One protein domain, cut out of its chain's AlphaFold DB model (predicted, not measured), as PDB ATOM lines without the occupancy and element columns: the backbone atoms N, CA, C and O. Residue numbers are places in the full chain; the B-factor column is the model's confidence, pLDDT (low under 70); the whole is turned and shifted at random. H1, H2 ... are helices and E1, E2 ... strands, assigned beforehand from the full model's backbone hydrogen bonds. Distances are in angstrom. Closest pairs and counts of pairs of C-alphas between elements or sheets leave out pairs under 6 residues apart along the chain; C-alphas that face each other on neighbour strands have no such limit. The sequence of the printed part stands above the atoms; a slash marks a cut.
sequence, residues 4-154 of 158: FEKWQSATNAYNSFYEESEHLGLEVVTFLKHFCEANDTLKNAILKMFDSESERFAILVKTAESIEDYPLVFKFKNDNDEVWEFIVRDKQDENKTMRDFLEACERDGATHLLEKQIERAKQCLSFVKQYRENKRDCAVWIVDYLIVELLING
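What this domain is: This is residues 4 to 154 of the 158 residues of an uncharacterized protein of Helicobacter pylori (UniProt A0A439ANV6). What does one see first? A sheet of three strands, E1, E2 and E3, has the long helix H1 running along its edge strand E1, while H5 packs on the other edge strand, E3, and lies side by side with H4. Residues 4 to 13 of H1 stick out from this body as an arm, and H3 covers part of H5 away from the sheet. What are the parts? The printed part has 151 residues with five named helices and three named strands, in the order H1, H2, E1, E2, E3, H3, H4, H5, and its class is mostly helix. The sheet's order is E1, E2, E3, antiparallel. How large is it? It is compact, with a radius of gyration of the C-alphas of 16.9 A, and spans 58 by 39 by 30 A, only just elongated.

How they stand to each other: How does the first helix stand to the sheet? H1, residues 4 to 38, is on the sheet of E1, residues 57 to 63, E2, residues 72 to 78, and E3, residues 83 to 88, at a height over the sheet of 6.5 A. It is over E1 and runs along the strands, at 3 degrees to E1 on the local plane; the closest C-alphas are those of Glu 22 and Thr 63, 6.0 A apart. How do the strands pair? They form a meander, each strand the antiparallel neighbour of the one before, with E1 and E2 a hairpin and E2 and E3 another. Within hydrogen-bond range are N 60 and O 75, 2.8 A, and N 73 and O 62, 3.1 A, between E1 and E2, and N 84 and O 76, 2.9 A, between E2 and E3. What touches the last helix? H5, residues 138 to 152, is the hub, touching four helices; it is also on the sheet, in two layers, with H1 and H5 on one face. H4, residues 115 to 131, forms a helical hairpin with it, at a shallow tilt of 16 degrees, opposite ways, the closest C-alphas being those of Ala 121 and Ile 147, 6.5 A apart. H3, residues 98 to 108, touches residues 144 to 148 of H5 at a shallow tilt of 32 degrees, only just short of steep, closest at the C-alphas of Met 98 and Val 148, 5.9 A. Where are H1 and the short helix? Residues 24 to 31 of H1 touch H5 at a steep tilt of 66 degrees, the same way, closest at the C-alphas of Val 28 and Ala 139, 5.3 A. H2, residues 40 to 47, only grazes the sheet with residues 43 to 47, and only just touches H5, with 3 pairs of C-alphas within 8 A, the closest those of Ala 45 and Leu 150, 6.5 A. H1 and H3 are apart, and in H1, H2, H3, H4 and H5 every O i to N i+4 pair is within hydrogen-bond range.

Where its parts are: Where does the printed part begin? H1 begins at C-alpha 4, (266.171, 218.878, 225.599), and is 51.1 A long. H2 measures 10.1 A. How long are the strands? E1 measures 19.4 A, E2 19.7 A and E3 16.2 A, with C-alpha 57 of E1 at (252.015, 175.604, 217.166). And the later helices? H3 is 15.2 A long, H4 24.3 A and H5 21.4 A, ending at C-alpha 152, (234.846, 185.275, 221.265).

The domain as a whole: How far does it reach? The two C-alphas farthest apart are those of Phe 4 and His 112, 58.6 A. Without residues 4 to 13, which stand free, the body spans 46 by 34 by 30 A. Is it unbroken? The printed part has no cut; the links H1 to H2 and E2 to E3 are tight, and no link is long. Where is confidence low? Residues 63 to 70 and 133 to 136 have a pLDDT under 70; the mean of the printed part is 87.6.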
ATOM      1  N   PHE A   4     265.215 219.989 225.556       77.06
ATOM      2  CA  PHE A   4     266.171 218.878 225.599       77.06
ATOM      3  C   PHE A   4     265.990 217.956 226.811       77.06
ATOM      4  O   PHE A   4     266.025 216.740 226.655       77.06
ATOM      5  N   GLU A   5     265.721 218.510 227.997       83.75
ATOM      6  CA  GLU A   5     265.462 217.718 229.211       83.75
ATOM      7  C   GLU A   5     264.177 216.895 229.057       83.75
ATOM      8  O   GLU A   5     264.124 215.724 229.433       83.75
ATOM      9  N   LYS A   6     263.141 217.488 228.442       82.31
ATOM     10  CA  LYS A   6     261.882 216.791 228.145       82.31
ATOM     11  C   LYS A   6     262.075 215.671 227.124       82.31
ATOM     12  O   LYS A   6     261.516 214.596 227.304       82.31
ATOM     13  N   TRP A   7     262.865 215.914 226.079       79.19
ATOM     14  CA  TRP A   7     263.163 214.909 225.060       79.19
ATOM     15  C   TRP A   7     263.940 213.727 225.649       79.19
ATOM     16  O   TRP A   7     263.549 212.583 225.452       79.19
ATOM     17  N   GLN A   8     264.964 213.992 226.464       83.25
ATOM     18  CA  GLN A   8     265.728 212.941 227.138       83.25
ATOM     19  C   GLN A   8     264.862 212.121 228.107       83.25
ATOM     20  O   GLN A   8     264.968 210.898 228.146       83.25
ATOM     21  N   SER A   9     263.967 212.776 228.854       85.81
ATOM     22  CA  SER A   9     263.008 212.085 229.721       85.81
ATOM     23  C   SER A   9     262.054 211.183 228.934       85.81
ATOM     24  O   SER A   9     261.763 210.082 229.394       85.81
ATOM     25  N   ALA A  10     261.567 211.631 227.774       82.94
ATOM     26  CA  ALA A  10     260.684 210.838 226.924       82.94
ATOM     27  C   ALA A  10     261.404 209.604 226.359       82.94
ATOM     28  O   ALA A  10     260.867 208.503 226.434       82.94
ATOM     29  N   THR A  11     262.640 209.767 225.881       83.50
ATOM     30  CA  THR A  11     263.469 208.654 225.392       83.50
ATOM     31  C   THR A  11     263.740 207.624 226.489       83.50
ATOM     32  O   THR A  11     263.600 206.428 226.255       83.50
ATOM     33  N   ASN A  12     264.079 208.066 227.702       86.56
ATOM     34  CA  ASN A  12     264.326 207.150 228.818       86.56
ATOM     35  C   ASN A  12     263.063 206.376 229.222       86.56
ATOM     36  O   ASN A  12     263.141 205.175 229.465       86.56
ATOM     37  N   ALA A  13     261.906 207.046 229.271       84.06
ATOM     38  CA  ALA A  13     260.634 206.391 229.567       84.06
ATOM     39  C   ALA A  13     260.267 205.358 228.491       84.06
ATOM     40  O   ALA A  13     259.851 204.254 228.829       84.06
ATOM     41  N   TYR A  14     260.477 205.689 227.213       80.12
ATOM     42  CA  TYR A  14     260.258 204.764 226.102       80.12
ATOM     43  C   TYR A  14     261.165 203.530 226.183       80.12
ATOM     44  O   TYR A  14     260.683 202.409 226.056       80.12
ATOM     45  N   ASN A  15     262.460 203.711 226.457       81.56
ATOM     46  CA  ASN A  15     263.394 202.589 226.588       81.56
ATOM     47  C   ASN A  15     263.031 201.675 227.770       81.56
ATOM     48  O   ASN A  15     263.010 200.460 227.609       81.56
ATOM     49  N   SER A  16     262.689 202.253 228.927       84.06
ATOM     50  CA  SER A  16     262.236 201.487 230.101       84.06
ATOM     51  C   SER A  16     260.981 200.677 229.784       84.06
ATOM     52  O   SER A  16     260.898 199.499 230.107       84.06
ATOM     53  N   PHE A  17     260.016 201.300 229.104       80.69
ATOM     54  CA  PHE A  17     258.796 200.632 228.669       80.69
ATOM     55  C   PHE A  17     259.079 199.458 227.721       80.69
ATOM     56  O   PHE A  17     258.471 198.394 227.855       80.69
ATOM     57  N   TYR A  18     260.002 199.641 226.775       78.94
ATOM     58  CA  TYR A  18     260.403 198.601 225.832       78.94
ATOM     59  C   TYR A  18     261.044 197.403 226.548       78.94
ATOM     60  O   TYR A  18     260.630 196.269 226.317       78.94
ATOM     61  N   GLU A  19     261.993 197.645 227.459       82.75
ATOM     62  CA  GLU A  19     262.659 196.589 228.240       82.75
ATOM     63  C   GLU A  19     261.668 195.815 229.124       82.75
ATOM     64  O   GLU A  19     261.693 194.583 229.171       82.75
ATOM     65  N   GLU A  20     260.751 196.521 229.794       83.94
ATOM     66  CA  GLU A  20     259.700 195.900 230.607       83.94
ATOM     67  C   GLU A  20     258.738 195.063 229.755       83.94
ATOM     68  O   GLU A  20     258.366 193.954 230.148       83.94
ATOM     69  N   SER A  21     258.369 195.557 228.569       81.88
ATOM     70  CA  SER A  21     257.506 194.836 227.629       81.88
ATOM     71  C   SER A  21     258.192 193.583 227.086       81.88
ATOM     72  O   SER A  21     257.569 192.527 227.026       81.88
ATOM     73  N   GLU A  22     259.481 193.649 226.748       84.75
ATOM     74  CA  GLU A  22     260.256 192.477 226.324       84.75
ATOM     75  C   GLU A  22     260.311 191.412 227.423       84.75
ATOM     76  O   GLU A  22     260.028 190.235 227.165       84.75
ATOM     77  N   HIS A  23     260.605 191.823 228.659       87.00
ATOM     78  CA  HIS A  23     260.654 190.912 229.797       87.00
ATOM     79  C   HIS A  23     259.298 190.244 230.047       87.00
ATOM     80  O   HIS A  23     259.219 189.015 230.096       87.00
ATOM     81  N   LEU A  24     258.226 191.038 230.134       88.06
ATOM     82  CA  LEU A  24     256.867 190.541 230.345       88.06
ATOM     83  C   LEU A  24     256.414 189.627 229.200       88.06
ATOM     84  O   LEU A  24     255.821 188.574 229.434       88.06
ATOM     85  N   GLY A  25     256.722 189.994 227.955       90.12
ATOM     86  CA  GLY A  25     256.425 189.187 226.777       90.12
ATOM     87  C   GLY A  25     257.078 187.806 226.847       90.12
ATOM     88  O   GLY A  25     256.401 186.788 226.679       90.12
ATOM     89  N   LEU A  26     258.377 187.751 227.155       89.31
ATOM     90  CA  LEU A  26     259.113 186.494 227.319       89.31
ATOM     91  C   LEU A  26     258.560 185.651 228.475       89.31
ATOM     92  O   LEU A  26     258.450 184.425 228.365       89.31
ATOM     93  N   GLU A  27     258.200 186.303 229.573       90.69
ATOM     94  CA  GLU A  27     257.630 185.672 230.757       90.69
ATOM     95  C   GLU A  27     256.282 184.998 230.447       90.69
ATOM     96  O   GLU A  27     256.062 183.836 230.807       90.69
ATOM     97  N   VAL A  28     255.403 185.683 229.706       92.19
ATOM     98  CA  VAL A  28     254.120 185.135 229.242       92.19
ATOM     99  C   VAL A  28     254.329 183.993 228.254       92.19
ATOM    100  O   VAL A  28     253.703 182.947 228.409       92.19
ATOM    101  N   VAL A  29     255.226 184.135 227.269       92.62
ATOM    102  CA  VAL A  29     255.517 183.056 226.304       92.62
ATOM    103  C   VAL A  29     256.026 181.807 227.018       92.62
ATOM    104  O   VAL A  29     255.597 180.695 226.709       92.62
ATOM    105  N   THR A  30     256.931 181.979 227.978       91.38
ATOM    106  CA  THR A  30     257.491 180.868 228.757       91.38
ATOM    107  C   THR A  30     256.409 180.187 229.586       91.38
ATOM    108  O   THR A  30     256.322 178.959 229.597       91.38
ATOM    109  N   PHE A  31     255.544 180.972 230.231       91.62
ATOM    110  CA  PHE A  31     254.389 180.444 230.946       91.62
ATOM    111  C   PHE A  31     253.457 179.654 230.018       91.62
ATOM    112  O   PHE A  31     253.142 178.506 230.316       91.62
ATOM    113  N   LEU A  32     253.053 180.234 228.883       92.75
ATOM    114  CA  LEU A  32     252.122 179.611 227.940       92.75
ATOM    115  C   LEU A  32     252.660 178.296 227.377       92.75
ATOM    116  O   LEU A  32     251.892 177.346 227.255       92.75
ATOM    117  N   LYS A  33     253.962 178.219 227.074       91.44
ATOM    118  CA  LYS A  33     254.607 176.979 226.613       91.44
ATOM    119  C   LYS A  33     254.449 175.858 227.636       91.44
ATOM    120  O   LYS A  33     253.869 174.828 227.313       91.44
ATOM    121  N   HIS A  34     254.871 176.090 228.879       90.31
ATOM    122  CA  HIS A  34     254.729 175.091 229.943       90.31
ATOM    123  C   HIS A  34     253.261 174.774 230.252       90.31
ATOM    124  O   HIS A  34     252.907 173.629 230.514       90.31
ATOM    125  N   PHE A  35     252.388 175.782 230.213       90.44
ATOM    126  CA  PHE A  35     250.968 175.595 230.476       90.44
ATOM    127  C   PHE A  35     250.300 174.720 229.411       90.44
ATOM    128  O   PHE A  35     249.552 173.816 229.765       90.44
ATOM    129  N   CYS A  36     250.598 174.934 228.126       91.81
ATOM    130  CA  CYS A  36     250.055 174.127 227.027       91.81
ATOM    131  C   CYS A  36     250.596 172.689 227.011       91.81
ATOM    132  O   CYS A  36     249.965 171.816 226.425       91.81
ATOM    133  N   GLU A  37     251.746 172.428 227.640       88.31
ATOM    134  CA  GLU A  37     252.246 171.064 227.874       88.31
ATOM    135  C   GLU A  37     251.503 170.364 229.022       88.31
ATOM    136  O   GLU A  37     251.321 169.149 228.990       88.31
ATOM    137  N   ALA A  38     251.071 171.119 230.037       87.12
ATOM    138  CA  ALA A  38     250.383 170.593 231.216       87.12
ATOM    139  C   ALA A  38     248.846 170.563 231.083       87.12
ATOM    140  O   ALA A  38     248.176 169.863 231.844       87.12
ATOM    141  N   ASN A  39     248.277 171.350 230.169       84.25
ATOM    142  CA  ASN A  39     246.841 171.533 230.006       84.25
ATOM    143  C   ASN A  39     246.456 171.632 228.525       84.25
ATOM    144  O   ASN A  39     246.697 172.643 227.863       84.25
ATOM    145  N   ASP A  40     245.772 170.599 228.036       90.06
ATOM    146  CA  ASP A  40     245.328 170.548 226.645       90.06
ATOM    147  C   ASP A  40     244.182 171.521 226.338       90.06
ATOM    148  O   ASP A  40     243.944 171.818 225.174       90.06
ATOM    149  N   THR A  41     243.470 172.064 227.332       93.00
ATOM    150  CA  THR A  41     242.312 172.937 227.082       93.00
ATOM    151  C   THR A  41     242.719 174.214 226.352       93.00
ATOM    152  O   THR A  41     242.133 174.532 225.319       93.00
ATOM    153  N   LEU A  42     243.731 174.938 226.847       93.62
ATOM    154  CA  LEU A  42     244.190 176.166 226.182       93.62
ATOM    155  C   LEU A  42     244.874 175.857 224.852       93.62
ATOM    156  O   LEU A  42     244.647 176.555 223.868       93.62
ATOM    157  N   LYS A  43     245.674 174.786 224.813       94.38
ATOM    158  CA  LYS A  43     246.333 174.319 223.592       94.38
ATOM    159  C   LYS A  43     245.312 174.031 222.489       94.38
ATOM    160  O   LYS A  43     245.461 174.532 221.381       94.38
ATOM    161  N   ASN A  44     244.270 173.263 222.798       94.25
ATOM    162  CA  ASN A  44     243.217 172.914 221.849       94.25
ATOM    163  C   ASN A  44     242.420 174.147 221.428       94.25
ATOM    164  O   ASN A  44     242.085 174.268 220.254       94.25
ATOM    165  N   ALA A  45     242.168 175.079 222.351       95.25
ATOM    166  CA  ALA A  45     241.482 176.318 222.012       95.25
ATOM    167  C   ALA A  45     242.280 177.185 221.033       95.25
ATOM    168  O   ALA A  45     241.707 177.722 220.092       95.25
ATOM    169  N   ILE A  46     243.602 177.264 221.203       95.12
ATOM    170  CA  ILE A  46     244.494 177.935 220.247       95.12
ATOM    171  C   ILE A  46     244.522 177.185 218.912       95.12
ATOM    172  O   ILE A  46     244.473 177.818 217.866       95.12
ATOM    173  N   LEU A  47     244.581 175.850 218.922       94.75
ATOM    174  CA  LEU A  47     244.593 175.063 217.684       94.75
ATOM    175  C   LEU A  47     243.327 175.268 216.842       94.75
ATOM    176  O   LEU A  47     243.412 175.293 215.621       94.75
ATOM    177  N   LYS A  48     242.175 175.489 217.485       94.88
ATOM    178  CA  LYS A  48     240.910 175.815 216.810       94.88
ATOM    179  C   LYS A  48     240.892 177.191 216.134       94.88
ATOM    180  O   LYS A  48     239.980 177.456 215.364       94.88
ATOM    181  N   MET A  49     241.876 178.050 216.405       95.31
ATOM    182  CA  MET A  49     242.005 179.350 215.736       95.31
ATOM    183  C   MET A  49     242.574 179.252 214.321       95.31
ATOM    184  O   MET A  49     242.601 180.251 213.604       95.31
ATOM    185  N   PHE A  50     243.064 178.077 213.941       93.94
ATOM    186  CA  PHE A  50     243.583 177.806 212.614       93.94
ATOM    187  C   PHE A  50     242.497 177.159 211.748       93.94
ATOM    188  O   PHE A  50     241.719 176.336 212.230       93.94
ATOM    189  N   ASP A  51     242.464 177.511 210.461       87.44
ATOM    190  CA  ASP A  51     241.526 176.922 209.493       87.44
ATOM    191  C   ASP A  51     241.943 175.496 209.085       87.44
ATOM    192  O   ASP A  51     241.148 174.734 208.528       87.44
ATOM    193  N   SER A  52     243.201 175.130 209.347       86.00
ATOM    194  CA  SER A  52     243.768 173.821 209.038       86.00
ATOM    195  C   SER A  52     243.833 172.889 210.250       86.00
ATOM    196  O   SER A  52     243.996 173.310 211.396       86.00
ATOM    197  N   GLU A  53     243.769 171.580 209.986       86.81
ATOM    198  CA  GLU A  53     244.082 170.574 211.001       86.81
ATOM    199  C   GLU A  53     245.575 170.653 211.342       86.81
ATOM    200  O   GLU A  53     246.439 170.388 210.505       86.81
ATOM    201  N   SER A  54     245.871 171.025 212.584       86.56
ATOM    202  CA  SER A  54     247.219 171.049 213.136       86.56
ATOM    203  C   SER A  54     247.213 170.510 214.562       86.56
ATOM    204  O   SER A  54     246.261 170.706 215.318       86.56
ATOM    205  N   GLU A  55     248.295 169.844 214.958       88.12
ATOM    206  CA  GLU A  55     248.485 169.350 216.329       88.12
ATOM    207  C   GLU A  55     249.459 170.218 217.142       88.12
ATOM    208  O   GLU A  55     249.659 169.993 218.346       88.12
ATOM    209  N   ARG A  56     250.137 171.170 216.485       90.06
ATOM    210  CA  ARG A  56     251.273 171.901 217.052       90.06
ATOM    211  C   ARG A  56     251.288 173.348 216.593       90.06
ATOM    212  O   ARG A  56     251.039 173.658 215.440       90.06
ATOM    213  N   PHE A  57     251.712 174.221 217.494       92.56
ATOM    214  CA  PHE A  57     252.015 175.604 217.166       92.56
ATOM    215  C   PHE A  57     253.258 176.080 217.916       92.56
ATOM    216  O   PHE A  57     253.603 175.581 218.990       92.56
ATOM    217  N   ALA A  58     253.929 177.071 217.347       92.88
ATOM    218  CA  ALA A  58     254.928 177.883 218.013       92.88
ATOM    219  C   ALA A  58     254.277 179.160 218.557       92.88
ATOM    220  O   ALA A  58     253.384 179.724 217.931       92.88
ATOM    221  N   ILE A  59     254.765 179.631 219.706       93.44
ATOM    222  CA  ILE A  59     254.385 180.921 220.290       93.44
ATOM    223  C   ILE A  59     255.565 181.875 220.138       93.44
ATOM    224  O   ILE A  59     256.667 181.596 220.626       93.44
ATOM    225  N   LEU A  60     255.315 182.993 219.472       90.06
ATOM    226  CA  LEU A  60     256.241 184.101 219.283       90.06
ATOM    227  C   LEU A  60     255.660 185.334 219.975       90.06
ATOM    228  O   LEU A  60     254.443 185.502 220.024       90.06
ATOM    229  N   VAL A  61     256.520 186.213 220.475       88.88
ATOM    230  CA  VAL A  61     256.115 187.541 220.940       88.88
ATOM    231  C   VAL A  61     256.845 188.580 220.105       88.88
ATOM    232  O   VAL A  61     258.061 188.501 219.936       88.88
ATOM    233  N   LYS A  62     256.090 189.516 219.533       81.38
ATOM    234  CA  LYS A  62     256.620 190.733 218.928       81.38
ATOM    235  C   LYS A  62     256.471 191.855 219.956       81.38
ATOM    236  O   LYS A  62     255.363 192.117 220.426       81.38
ATOM    237  N   THR A  63     257.587 192.489 220.289       69.06
ATOM    238  CA  THR A  63     257.636 193.740 221.052       69.06
ATOM    239  C   THR A  63     257.479 194.930 220.106       69.06
ATOM    240  O   THR A  63     257.755 194.821 218.909       69.06
ATOM    241  N   ALA A  64     257.001 196.061 220.624       67.62
ATOM    242  CA  ALA A  64     256.825 197.277 219.835       67.62
ATOM    243  C   ALA A  64     258.156 197.749 219.216       67.62
ATOM    244  O   ALA A  64     259.100 198.064 219.937       67.62
ATOM    245  N   GLU A  65     258.235 197.832 217.885       67.50
ATOM    246  CA  GLU A  65     259.413 198.366 217.177       67.50
ATOM    247  C   GLU A  65     259.322 199.891 216.989       67.50
ATOM    248  O   GLU A  65     260.305 200.547 216.635       67.50
ATOM    249  N   SER A  66     258.142 200.466 217.236       67.62
ATOM    250  CA  SER A  66     257.847 201.891 217.114       67.62
ATOM    251  C   SER A  66     256.827 202.345 218.167       67.62
ATOM    252  O   SER A  66     256.133 201.528 218.764       67.62
ATOM    253  N   ILE A  67     256.680 203.662 218.362       65.19
ATOM    254  CA  ILE A  67     255.629 204.237 219.230       65.19
ATOM    255  C   ILE A  67     254.205 203.999 218.701       65.19
ATOM    256  O   ILE A  67     253.241 204.247 219.420       65.19
ATOM    257  N   GLU A  68     254.077 203.594 217.438       67.12
ATOM    258  CA  GLU A  68     252.807 203.298 216.775       67.12
ATOM    259  C   GLU A  68     252.462 201.799 216.850       67.12
ATOM    260  O   GLU A  68     251.339 201.410 216.526       67.12
ATOM    261  N   ASP A  69     253.405 200.957 217.290       67.38
ATOM    262  CA  ASP A  69     253.206 199.516 217.428       67.38
ATOM    263  C   ASP A  69     252.422 199.188 218.708       67.38
ATOM    264  O   ASP A  69     252.529 199.861 219.736       67.38
ATOM    265  N   TYR A  70     251.667 198.085 218.672       67.00
ATOM    266  CA  TYR A  70     251.091 197.530 219.892       67.00
ATOM    267  C   TYR A  70     252.192 197.059 220.842       67.00
ATOM    268  O   TYR A  70     253.171 196.453 220.399       67.00
ATOM    269  N   PRO A  71     252.015 197.275 222.154       71.75
ATOM    270  CA  PRO A  71     253.073 197.036 223.125       71.75
ATOM    271  C   PRO A  71     253.447 195.557 223.254       71.75
ATOM    272  O   PRO A  71     254.620 195.230 223.428       71.75
ATOM    273  N   LEU A  72     252.466 194.661 223.110       87.44
ATOM    274  CA  LEU A  72     252.666 193.217 223.131       87.44
ATOM    275  C   LEU A  72     251.757 192.536 222.108       87.44
ATOM    276  O   LEU A  72     250.529 192.594 222.213       87.44
ATOM    277  N   VAL A  73     252.366 191.846 221.144       91.06
ATOM    278  CA  VAL A  73     251.657 191.003 220.173       91.06
ATOM    279  C   VAL A  73     252.171 189.576 220.283       91.06
ATOM    280  O   VAL A  73     253.346 189.309 220.041       91.06
ATOM    281  N   PHE A  74     251.285 188.646 220.612       94.00
ATOM    282  CA  PHE A  74     251.574 187.219 220.616       94.00
ATOM    283  C   PHE A  74     251.142 186.620 219.284       94.00
ATOM    284  O   PHE A  74     250.000 186.787 218.863       94.00
ATOM    285  N   LYS A  75     252.052 185.916 218.616       94.75
ATOM    286  CA  LYS A  75     251.771 185.216 217.363       94.75
ATOM    287  C   LYS A  75     251.839 183.720 217.600       94.75
ATOM    288  O   LYS A  75     252.858 183.205 218.066       94.75
ATOM    289  N   PHE A  76     250.769 183.035 217.241       95.38
ATOM    290  CA  PHE A  76     250.672 181.589 217.250       95.38
ATOM    291  C   PHE A  76     250.818 181.121 215.811       95.38
ATOM    292  O   PHE A  76     250.056 181.546 214.949       95.38
ATOM    293  N   LYS A  77     251.829 180.294 215.544       95.94
ATOM    294  CA  LYS A  77     252.135 179.811 214.197       95.94
ATOM    295  C   LYS A  77     252.063 178.294 214.151       95.94
ATOM    296  O   LYS A  77     252.813 177.655 214.889       95.94
ATOM    297  N   ASN A  78     251.207 177.728 213.309       94.38
ATOM    298  CA  ASN A  78     251.098 176.276 213.166       94.38
ATOM    299  C   ASN A  78     252.114 175.707 212.152       94.38
ATOM    300  O   ASN A  78     252.948 176.429 211.597       94.38
ATOM    301  N   ASP A  79     252.086 174.392 211.946       92.25
ATOM    302  CA  ASP A  79     252.950 173.671 211.001       92.25
ATOM    303  C   ASP A  79     252.608 173.905 209.520       92.25
ATOM    304  O   ASP A  79     253.451 173.644 208.662       92.25
ATOM    305  N   ASN A  80     251.437 174.475 209.234       92.19
ATOM    306  CA  ASN A  80     251.004 174.912 207.904       92.19
ATOM    307  C   ASN A  80     251.374 176.379 207.604       92.19
ATOM    308  O   ASN A  80     250.881 176.962 206.641       92.19
ATOM    309  N   ASP A  81     252.243 176.978 208.424       91.38
ATOM    310  CA  ASP A  81     252.652 178.385 208.368       91.38
ATOM    311  C   ASP A  81     251.517 179.409 208.590       91.38
ATOM    312  O   ASP A  81     251.753 180.615 208.456       91.38
ATOM    313  N   GLU A  82     250.323 178.972 208.997       94.94
ATOM    314  CA  GLU A  82     249.221 179.860 209.368       94.94
ATOM    315  C   GLU A  82     249.560 180.589 210.666       94.94
ATOM    316  O   GLU A  82     250.161 180.026 211.586       94.94
ATOM    317  N   VAL A  83     249.182 181.866 210.734       95.00
ATOM    318  CA  VAL A  83     249.474 182.735 211.871       95.00
ATOM    319  C   VAL A  83     248.176 183.303 212.416       95.00
ATOM    320  O   VAL A  83     247.451 183.992 211.702       95.00
ATOM    321  N   TRP A  84     247.937 183.070 213.701       95.88
ATOM    322  CA  TRP A  84     246.907 183.749 214.471       95.88
ATOM    323  C   TRP A  84     247.567 184.717 215.460       95.88
ATOM    324  O   TRP A  84     248.533 184.362 216.142       95.88
ATOM    325  N   GLU A  85     247.087 185.958 215.511       94.88
ATOM    326  CA  GLU A  85     247.671 187.017 216.336       94.88
ATOM    327  C   GLU A  85     246.725 187.413 217.467       94.88
ATOM    328  O   GLU A  85     245.562 187.738 217.244       94.88
ATOM    329  N   PHE A  86     247.263 187.453 218.682       94.38
ATOM    330  CA  PHE A  86     246.618 188.008 219.860       94.38
ATOM    331  C   PHE A  86     247.345 189.290 220.273       94.38
ATOM    332  O   PHE A  86     248.552 189.289 220.523       94.38
ATOM    333  N   ILE A  87     246.606 190.394 220.342       91.75
ATOM    334  CA  ILE A  87     247.154 191.726 220.602       91.75
ATOM    335  C   ILE A  87     246.701 192.193 221.981       91.75
ATOM    336  O   ILE A  87     245.503 192.363 222.210       91.75
ATOM    337  N   VAL A  88     247.653 192.486 222.866       89.88
ATOM    338  CA  VAL A  88     247.367 193.176 224.129       89.88
ATOM    339  C   VAL A  88     247.316 194.673 223.848       89.88
ATOM    340  O   VAL A  88     248.292 195.271 223.386       89.88
ATOM    341  N   ARG A  89     246.158 195.285 224.099       86.69
ATOM    342  CA  ARG A  89     245.938 196.721 223.883       86.69
ATOM    343  C   ARG A  89     246.608 197.538 224.983       86.69
ATOM    344  O   ARG A  89     246.772 197.062 226.105       86.69
ATOM    345  N   ASP A  90     246.969 198.775 224.665       77.88
ATOM    346  CA  ASP A  90     247.586 199.725 225.595       77.88
ATOM    347  C   ASP A  90     246.632 200.124 226.732       77.88
ATOM    348  O   ASP A  90     247.050 200.245 227.886       77.88
ATOM    349  N   LYS A  91     245.338 200.290 226.431       81.12
ATOM    350  CA  LYS A  91     244.331 200.638 227.434       81.12
ATOM    351  C   LYS A  91     243.694 199.405 228.056       81.12
ATOM    352  O   LYS A  91     243.228 198.488 227.380       81.12
ATOM    353  N   GLN A  92     243.623 199.398 229.384       74.06
ATOM    354  CA  GLN A  92     243.101 198.260 230.138       74.06
ATOM    355  C   GLN A  92     241.623 197.970 229.835       74.06
ATOM    356  O   GLN A  92     241.235 196.811 229.791       74.06
ATOM    357  N   ASP A  93     240.799 198.991 229.601       80.50
ATOM    358  CA  ASP A  93     239.369 198.852 229.295       80.50
ATOM    359  C   ASP A  93     239.089 198.266 227.899       80.50
ATOM    360  O   ASP A  93     237.991 197.748 227.649       80.50
ATOM    361  N   GLU A  94     240.087 198.292 227.013       85.81
ATOM    362  CA  GLU A  94     240.055 197.651 225.697       85.81
ATOM    363  C   GLU A  94     240.406 196.154 225.767       85.81
ATOM    364  O   GLU A  94     240.019 195.397 224.880       85.81
ATOM    365  N   ASN A  95     241.063 195.701 226.841       90.31
ATOM    366  CA  ASN A  95     241.365 194.290 227.078       90.31
ATOM    367  C   ASN A  95     240.293 193.665 227.985       90.31
ATOM    368  O   ASN A  95     240.192 193.991 229.169       90.31
ATOM    369  N   LYS A  96     239.472 192.762 227.444       93.69
ATOM    370  CA  LYS A  96     238.355 192.163 228.192       93.69
ATOM    371  C   LYS A  96     238.812 190.989 229.049       93.69
ATOM    372  O   LYS A  96     239.430 190.061 228.546       93.69
ATOM    373  N   THR A  97     238.471 191.015 230.335       94.25
ATOM    374  CA  THR A  97     238.628 189.865 231.239       94.25
ATOM    375  C   THR A  97     237.422 188.939 231.172       94.25
ATOM    376  O   THR A  97     236.335 189.338 230.746       94.25
ATOM    377  N   MET A  98     237.568 187.717 231.685       94.75
ATOM    378  CA  MET A  98     236.451 186.788 231.852       94.75
ATOM    379  C   MET A  98     235.294 187.390 232.652       94.75
ATOM    380  O   MET A  98     234.141 187.067 232.388       94.75
ATOM    381  N   ARG A  99     235.569 188.275 233.620       93.56
ATOM    382  CA  ARG A  99     234.504 188.984 234.342       93.56
ATOM    383  C   ARG A  99     233.721 189.890 233.395       93.56
ATOM    384  O   ARG A  99     232.499 189.817 233.376       93.56
ATOM    385  N   ASP A 100     234.422 190.693 232.598       94.19
ATOM    386  CA  ASP A 100     233.787 191.640 231.676       94.19
ATOM    387  C   ASP A 100     232.992 190.902 230.582       94.19
ATOM    388  O   ASP A 100     231.908 191.338 230.198       94.19
ATOM    389  N   PHE A 101     233.497 189.750 230.119       93.88
ATOM    390  CA  PHE A 101     232.788 188.870 229.186       93.88
ATOM    391  C   PHE A 101     231.480 188.330 229.786       93.88
ATOM    392  O   PHE A 101     230.433 188.401 229.148       93.88
ATOM    393  N   LEU A 102     231.512 187.839 231.029       93.50
ATOM    394  CA  LEU A 102     230.322 187.314 231.709       93.50
ATOM    395  C   LEU A 102     229.263 188.394 231.946       93.50
ATOM    396  O   LEU A 102     228.089 188.152 231.678       93.50
ATOM    397  N   GLU A 103     229.673 189.586 232.385       93.50
ATOM    398  CA  GLU A 103     228.766 190.729 232.557       93.50
ATOM    399  C   GLU A 103     228.082 191.110 231.231       93.50
ATOM    400  O   GLU A 103     226.887 191.418 231.207       93.50
ATOM    401  N   ALA A 104     228.811 191.047 230.110       91.50
ATOM    402  CA  ALA A 104     228.239 191.264 228.785       91.50
ATOM    403  C   ALA A 104     227.245 190.156 228.395       91.50
ATOM    404  O   ALA A 104     226.128 190.466 227.985       91.50
ATOM    405  N   CYS A 105     227.595 188.879 228.587       88.88
ATOM    406  CA  CYS A 105     226.698 187.757 228.295       88.88
ATOM    407  C   CYS A 105     225.394 187.809 229.102       88.88
ATOM    408  O   CYS A 105     224.331 187.510 228.557       88.88
ATOM    409  N   GLU A 106     225.466 188.184 230.382       90.00
ATOM    410  CA  GLU A 106     224.294 188.325 231.252       90.00
ATOM    411  C   GLU A 106     223.372 189.448 230.777       90.00
ATOM    412  O   GLU A 106     222.160 189.247 230.674       90.00
ATOM    413  N   ARG A 107     223.941 190.608 230.431       90.06
ATOM    414  CA  ARG A 107     223.187 191.741 229.876       90.06
ATOM    415  C   ARG A 107     222.503 191.380 228.559       90.06
ATOM    416  O   ARG A 107     221.359 191.778 228.341       90.06
ATOM    417  N   ASP A 108     223.195 190.637 227.705       88.94
ATOM    418  CA  ASP A 108     222.740 190.333 226.350       88.94
ATOM    419  C   ASP A 108     221.871 189.052 226.306       88.94
ATOM    420  O   ASP A 108     221.359 188.669 225.255       88.94
ATOM    421  N   GLY A 109     221.680 188.378 227.449       83.62
ATOM    422  CA  GLY A 109     220.887 187.150 227.573       83.62
ATOM    423  C   GLY A 109     221.519 185.916 226.915       83.62
ATOM    424  O   GLY A 109     220.854 184.888 226.781       83.62
ATOM    425  N   ALA A 110     222.791 185.987 226.515       83.19
ATOM    426  CA  ALA A 110     223.484 184.961 225.733       83.19
ATOM    427  C   ALA A 110     224.080 183.820 226.576       83.19
ATOM    428  O   ALA A 110     224.503 182.807 226.023       83.19
ATOM    429  N   THR A 111     224.090 183.938 227.909       77.69
ATOM    430  CA  THR A 111     224.754 182.977 228.813       77.69
ATOM    431  C   THR A 111     224.323 181.525 228.588       77.69
ATOM    432  O   THR A 111     225.152 180.624 228.630       77.69
ATOM    433  N   HIS A 112     223.040 181.292 228.297       78.56
ATOM    434  CA  HIS A 112     222.493 179.951 228.065       78.56
ATOM    435  C   HIS A 112     222.986 179.291 226.764       78.56
ATOM    436  O   HIS A 112     222.966 178.069 226.657       78.56
ATOM    437  N   LEU A 113     223.424 180.081 225.778       84.88
ATOM    438  CA  LEU A 113     223.940 179.577 224.499       84.88
ATOM    439  C   LEU A 113     225.405 179.146 224.601       84.88
ATOM    440  O   LEU A 113     225.850 178.313 223.817       84.88
ATOM    441  N   LEU A 114     226.136 179.708 225.566       89.19
ATOM    442  CA  LEU A 114     227.581 179.542 225.722       89.19
ATOM    443  C   LEU A 114     227.959 178.827 227.024       89.19
ATOM    444  O   LEU A 114     229.110 178.885 227.442       89.19
ATOM    445  N   GLU A 115     227.010 178.175 227.700       90.75
ATOM    446  CA  GLU A 115     227.222 177.619 229.043       90.75
ATOM    447  C   GLU A 115     228.420 176.655 229.091       90.75
ATOM    448  O   GLU A 115     229.277 176.764 229.970       90.75
ATOM    449  N   LYS A 116     228.535 175.764 228.097       92.81
ATOM    450  CA  LYS A 116     229.649 174.810 228.000       92.81
ATOM    451  C   LYS A 116     230.983 175.498 227.715       92.81
ATOM    452  O   LYS A 116     231.977 175.184 228.369       92.81
ATOM    453  N   GLN A 117     231.005 176.429 226.761       94.56
ATOM    454  CA  GLN A 117     232.195 177.196 226.389       94.56
ATOM    455  C   GLN A 117     232.703 178.010 227.583       94.56
ATOM    456  O   GLN A 117     233.881 177.944 227.939       94.56
ATOM    457  N   ILE A 118     231.792 178.714 228.258       94.31
ATOM    458  CA  ILE A 118     232.066 179.511 229.454       94.31
ATOM    459  C   ILE A 118     232.635 178.634 230.570       94.31
ATOM    460  O   ILE A 118     233.602 179.034 231.220       94.31
ATOM    461  N   GLU A 119     232.065 177.454 230.810       94.56
ATOM    462  CA  GLU A 119     232.548 176.552 231.857       94.56
ATOM    463  C   GLU A 119     233.974 176.058 231.568       94.56
ATOM    464  O   GLU A 119     234.834 176.098 232.450       94.56
ATOM    465  N   ARG A 120     234.278 175.695 230.318       94.25
ATOM    466  CA  ARG A 120     235.641 175.305 229.910       94.25
ATOM    467  C   ARG A 120     236.644 176.436 230.078       94.25
ATOM    468  O   ARG A 120     237.721 176.222 230.636       94.25
ATOM    469  N   ALA A 121     236.287 177.641 229.646       94.81
ATOM    470  CA  ALA A 121     237.134 178.814 229.802       94.81
ATOM    471  C   ALA A 121     237.361 179.168 231.282       94.81
ATOM    472  O   ALA A 121     238.489 179.465 231.683       94.81
ATOM    473  N   LYS A 122     236.330 179.055 232.134       94.69
ATOM    474  CA  LYS A 122     236.451 179.229 233.594       94.69
ATOM    475  C   LYS A 122     237.397 178.209 234.216       94.69
ATOM    476  O   LYS A 122     238.241 178.585 235.032       94.69
ATOM    477  N   GLN A 123     237.276 176.939 233.839       93.62
ATOM    478  CA  GLN A 123     238.164 175.878 234.316       93.62
ATOM    479  C   GLN A 123     239.607 176.122 233.869       93.62
ATOM    480  O   GLN A 123     240.518 176.047 234.694       93.62
ATOM    481  N   CYS A 124     239.807 176.511 232.607       94.25
ATOM    482  CA  CYS A 124     241.110 176.898 232.075       94.25
ATOM    483  C   CYS A 124     241.725 178.055 232.882       94.25
ATOM    484  O   CYS A 124     242.837 177.929 233.391       94.25
ATOM    485  N   LEU A 125     240.982 179.147 233.094       93.50
ATOM    486  CA  LEU A 125     241.452 180.298 233.874       93.50
ATOM    487  C   LEU A 125     241.724 179.946 235.347       93.50
ATOM    488  O   LEU A 125     242.655 180.475 235.957       93.50
ATOM    489  N   SER A 126     240.918 179.063 235.939       92.12
ATOM    490  CA  SER A 126     241.158 178.546 237.289       92.12
ATOM    491  C   SER A 126     242.490 177.800 237.356       92.12
ATOM    492  O   SER A 126     243.282 178.042 238.267       92.12
ATOM    493  N   PHE A 127     242.781 176.964 236.356       90.69
ATOM    494  CA  PHE A 127     244.040 176.230 236.275       90.69
ATOM    495  C   PHE A 127     245.239 177.165 236.073       90.69
ATOM    496  O   PHE A 127     246.237 177.029 236.774       90.69
ATOM    497  N   VAL A 128     245.118 178.191 235.221       91.12
ATOM    498  CA  VAL A 128     246.136 179.255 235.063       91.12
ATOM    499  C   VAL A 128     246.480 179.893 236.414       91.12
ATOM    500  O   VAL A 128     247.653 180.016 236.767       91.12
ATOM    501  N   LYS A 129     245.458 180.243 237.206       89.81
ATOM    502  CA  LYS A 129     245.601 180.851 238.544       89.81
ATOM    503  C   LYS A 129     246.144 179.899 239.613       89.81
ATOM    504  O   LYS A 129     246.544 180.366 240.673       89.81
ATOM    505  N   GLN A 130     246.089 178.588 239.392       86.19
ATOM    506  CA  GLN A 130     246.728 177.599 240.263       86.19
ATOM    507  C   GLN A 130     248.197 177.409 239.877       86.19
ATOM    508  O   GLN A 130     249.045 177.297 240.755       86.19
ATOM    509  N   TYR A 131     248.487 177.410 238.574       81.38
ATOM    510  CA  TYR A 131     249.829 177.199 238.031       81.38
ATOM    511  C   TYR A 131     250.775 178.376 238.317       81.38
ATOM    512  O   TYR A 131     251.959 178.178 238.573       81.38
ATOM    513  N   ARG A 132     250.248 179.607 238.323       75.44
ATOM    514  CA  ARG A 132     250.894 180.770 238.941       75.44
ATOM    515  C   ARG A 132     250.185 181.085 240.245       75.44
ATOM    516  O   ARG A 132     249.080 181.612 240.214       75.44
ATOM    517  N   GLU A 133     250.834 180.849 241.379       66.56
ATOM    518  CA  GLU A 133     250.301 181.043 242.742       66.56
ATOM    519  C   GLU A 133     249.800 182.479 243.071       66.56
ATOM    520  O   GLU A 133     249.373 182.749 244.195       66.56
ATOM    521  N   ASN A 134     249.809 183.426 242.119       64.94
ATOM    522  CA  ASN A 134     249.432 184.826 242.308       64.94
ATOM    523  C   ASN A 134     248.341 185.305 241.323       64.94
ATOM    524  O   ASN A 134     248.529 185.356 240.113       64.94
ATOM    525  N   LYS A 135     247.200 185.766 241.861       60.78
ATOM    526  CA  LYS A 135     246.058 186.312 241.092       60.78
ATOM    527  C   LYS A 135     246.267 187.736 240.547       60.78
ATOM    528  O   LYS A 135     245.408 188.214 239.808       60.78
ATOM    529  N   ARG A 136     247.327 188.438 240.959       64.25
ATOM    530  CA  ARG A 136     247.661 189.816 240.525       64.25
ATOM    531  C   ARG A 136     248.870 189.869 239.596       64.25
ATOM    532  O   ARG A 136     249.508 190.904 239.460       64.25
ATOM    533  N   ASP A 137     249.203 188.731 239.021       81.81
ATOM    534  CA  ASP A 137     250.317 188.599 238.115       81.81
ATOM    535  C   ASP A 137     249.946 189.126 236.723       81.81
ATOM    536  O   ASP A 137     248.912 188.731 236.175       81.81
ATOM    537  N   CYS A 138     250.771 190.004 236.148       84.81
ATOM    538  CA  CYS A 138     250.535 190.569 234.819       84.81
ATOM    539  C   CYS A 138     250.378 189.472 233.758       84.81
ATOM    540  O   CYS A 138     249.531 189.593 232.872       84.81
ATOM    541  N   ALA A 139     251.111 188.361 233.880       87.31
ATOM    542  CA  ALA A 139     250.965 187.249 232.953       87.31
ATOM    543  C   ALA A 139     249.606 186.550 233.092       87.31
ATOM    544  O   ALA A 139     249.017 186.160 232.090       87.31
ATOM    545  N   VAL A 140     249.066 186.436 234.311       89.94
ATOM    546  CA  VAL A 140     247.722 185.869 234.526       89.94
ATOM    547  C   VAL A 140     246.655 186.756 233.889       89.94
ATOM    548  O   VAL A 140     245.712 186.220 233.318       89.94
ATOM    549  N   TRP A 141     246.796 188.084 233.944       90.81
ATOM    550  CA  TRP A 141     245.876 188.999 233.253       90.81
ATOM    551  C   TRP A 141     245.963 188.876 231.737       90.81
ATOM    552  O   TRP A 141     244.930 188.766 231.087       90.81
ATOM    553  N   ILE A 142     247.172 188.818 231.177       92.44
ATOM    554  CA  ILE A 142     247.359 188.639 229.732       92.44
ATOM    555  C   ILE A 142     246.748 187.313 229.260       92.44
ATOM    556  O   ILE A 142     246.123 187.258 228.205       92.44
ATOM    557  N   VAL A 143     246.870 186.250 230.056       93.75
ATOM    558  CA  VAL A 143     246.251 184.957 229.741       93.75
ATOM    559  C   VAL A 143     244.727 184.996 229.913       93.75
ATOM    560  O   VAL A 143     244.023 184.365 229.135       93.75
ATOM    561  N   ASP A 144     244.196 185.747 230.882       94.75
ATOM    562  CA  ASP A 144     242.750 186.002 231.018       94.75
ATOM    563  C   ASP A 144     242.205 186.685 229.748       94.75
ATOM    564  O   ASP A 144     241.235 186.210 229.159       94.75
ATOM    565  N   TYR A 145     242.902 187.714 229.250       95.38
ATOM    566  CA  TYR A 145     242.575 188.381 227.984       95.38
ATOM    567  C   TYR A 145     242.616 187.418 226.792       95.38
ATOM    568  O   TYR A 145     241.685 187.395 225.990       95.38
ATOM    569  N   LEU A 146     243.653 186.580 226.706       96.12
ATOM    570  CA  LEU A 146     243.765 185.558 225.666       96.12
ATOM    571  C   LEU A 146     242.593 184.568 225.713       96.12
ATOM    572  O   LEU A 146     242.037 184.227 224.675       96.12
ATOM    573  N   ILE A 147     242.194 184.109 226.903       96.56
ATOM    574  CA  ILE A 147     241.058 183.189 227.064       96.56
ATOM    575  C   ILE A 147     239.764 183.828 226.554       96.56
ATOM    576  O   ILE A 147     238.972 183.150 225.900       96.56
ATOM    577  N   VAL A 148     239.546 185.116 226.825       96.81
ATOM    578  CA  VAL A 148     238.375 185.835 226.309       96.81
ATOM    579  C   VAL A 148     238.429 185.982 224.792       96.81
ATOM    580  O   VAL A 148     237.418 185.746 224.135       96.81
ATOM    581  N   GLU A 149     239.590 186.309 224.228       96.44
ATOM    582  CA  GLU A 149     239.757 186.389 222.774       96.44
ATOM    583  C   GLU A 149     239.441 185.037 222.113       96.44
ATOM    584  O   GLU A 149     238.684 184.973 221.146       96.44
ATOM    585  N   LEU A 150     239.933 183.936 222.681       96.56
ATOM    586  CA  LEU A 150     239.627 182.583 222.210       96.56
ATOM    587  C   LEU A 150     238.133 182.252 222.344       96.56
ATOM    588  O   LEU A 150     237.562 181.655 221.440       96.56
ATOM    589  N   LEU A 151     237.474 182.650 223.436       95.00
ATOM    590  CA  LEU A 151     236.027 182.465 223.606       95.00
ATOM    591  C   LEU A 151     235.220 183.181 222.523       95.00
ATOM    592  O   LEU A 151     234.306 182.589 221.956       95.00
ATOM    593  N   ILE A 152     235.548 184.447 222.254       93.44
ATOM    594  CA  ILE A 152     234.846 185.275 221.265       93.44
ATOM    595  C   ILE A 152     234.978 184.674 219.865       93.44
ATOM    596  O   ILE A 152     234.023 184.708 219.093       93.44
ATOM    597  N   ASN A 153     236.142 184.107 219.553       94.19
ATOM    598  CA  ASN A 153     236.439 183.575 218.230       94.19
ATOM    599  C   ASN A 153     236.191 182.056 218.094       94.19
ATOM    600  O   ASN A 153     236.642 181.453 217.125       94.19
ATOM    601  N   GLY A 154     235.478 181.428 219.036       92.56
ATOM    602  CA  GLY A 154     235.069 180.019 218.928       92.56
ATOM    603  C   GLY A 154     236.134 178.986 219.319       92.56
ATOM    604  O   GLY A 154     235.911 177.783 219.201       92.56
TER     605      GLY A 154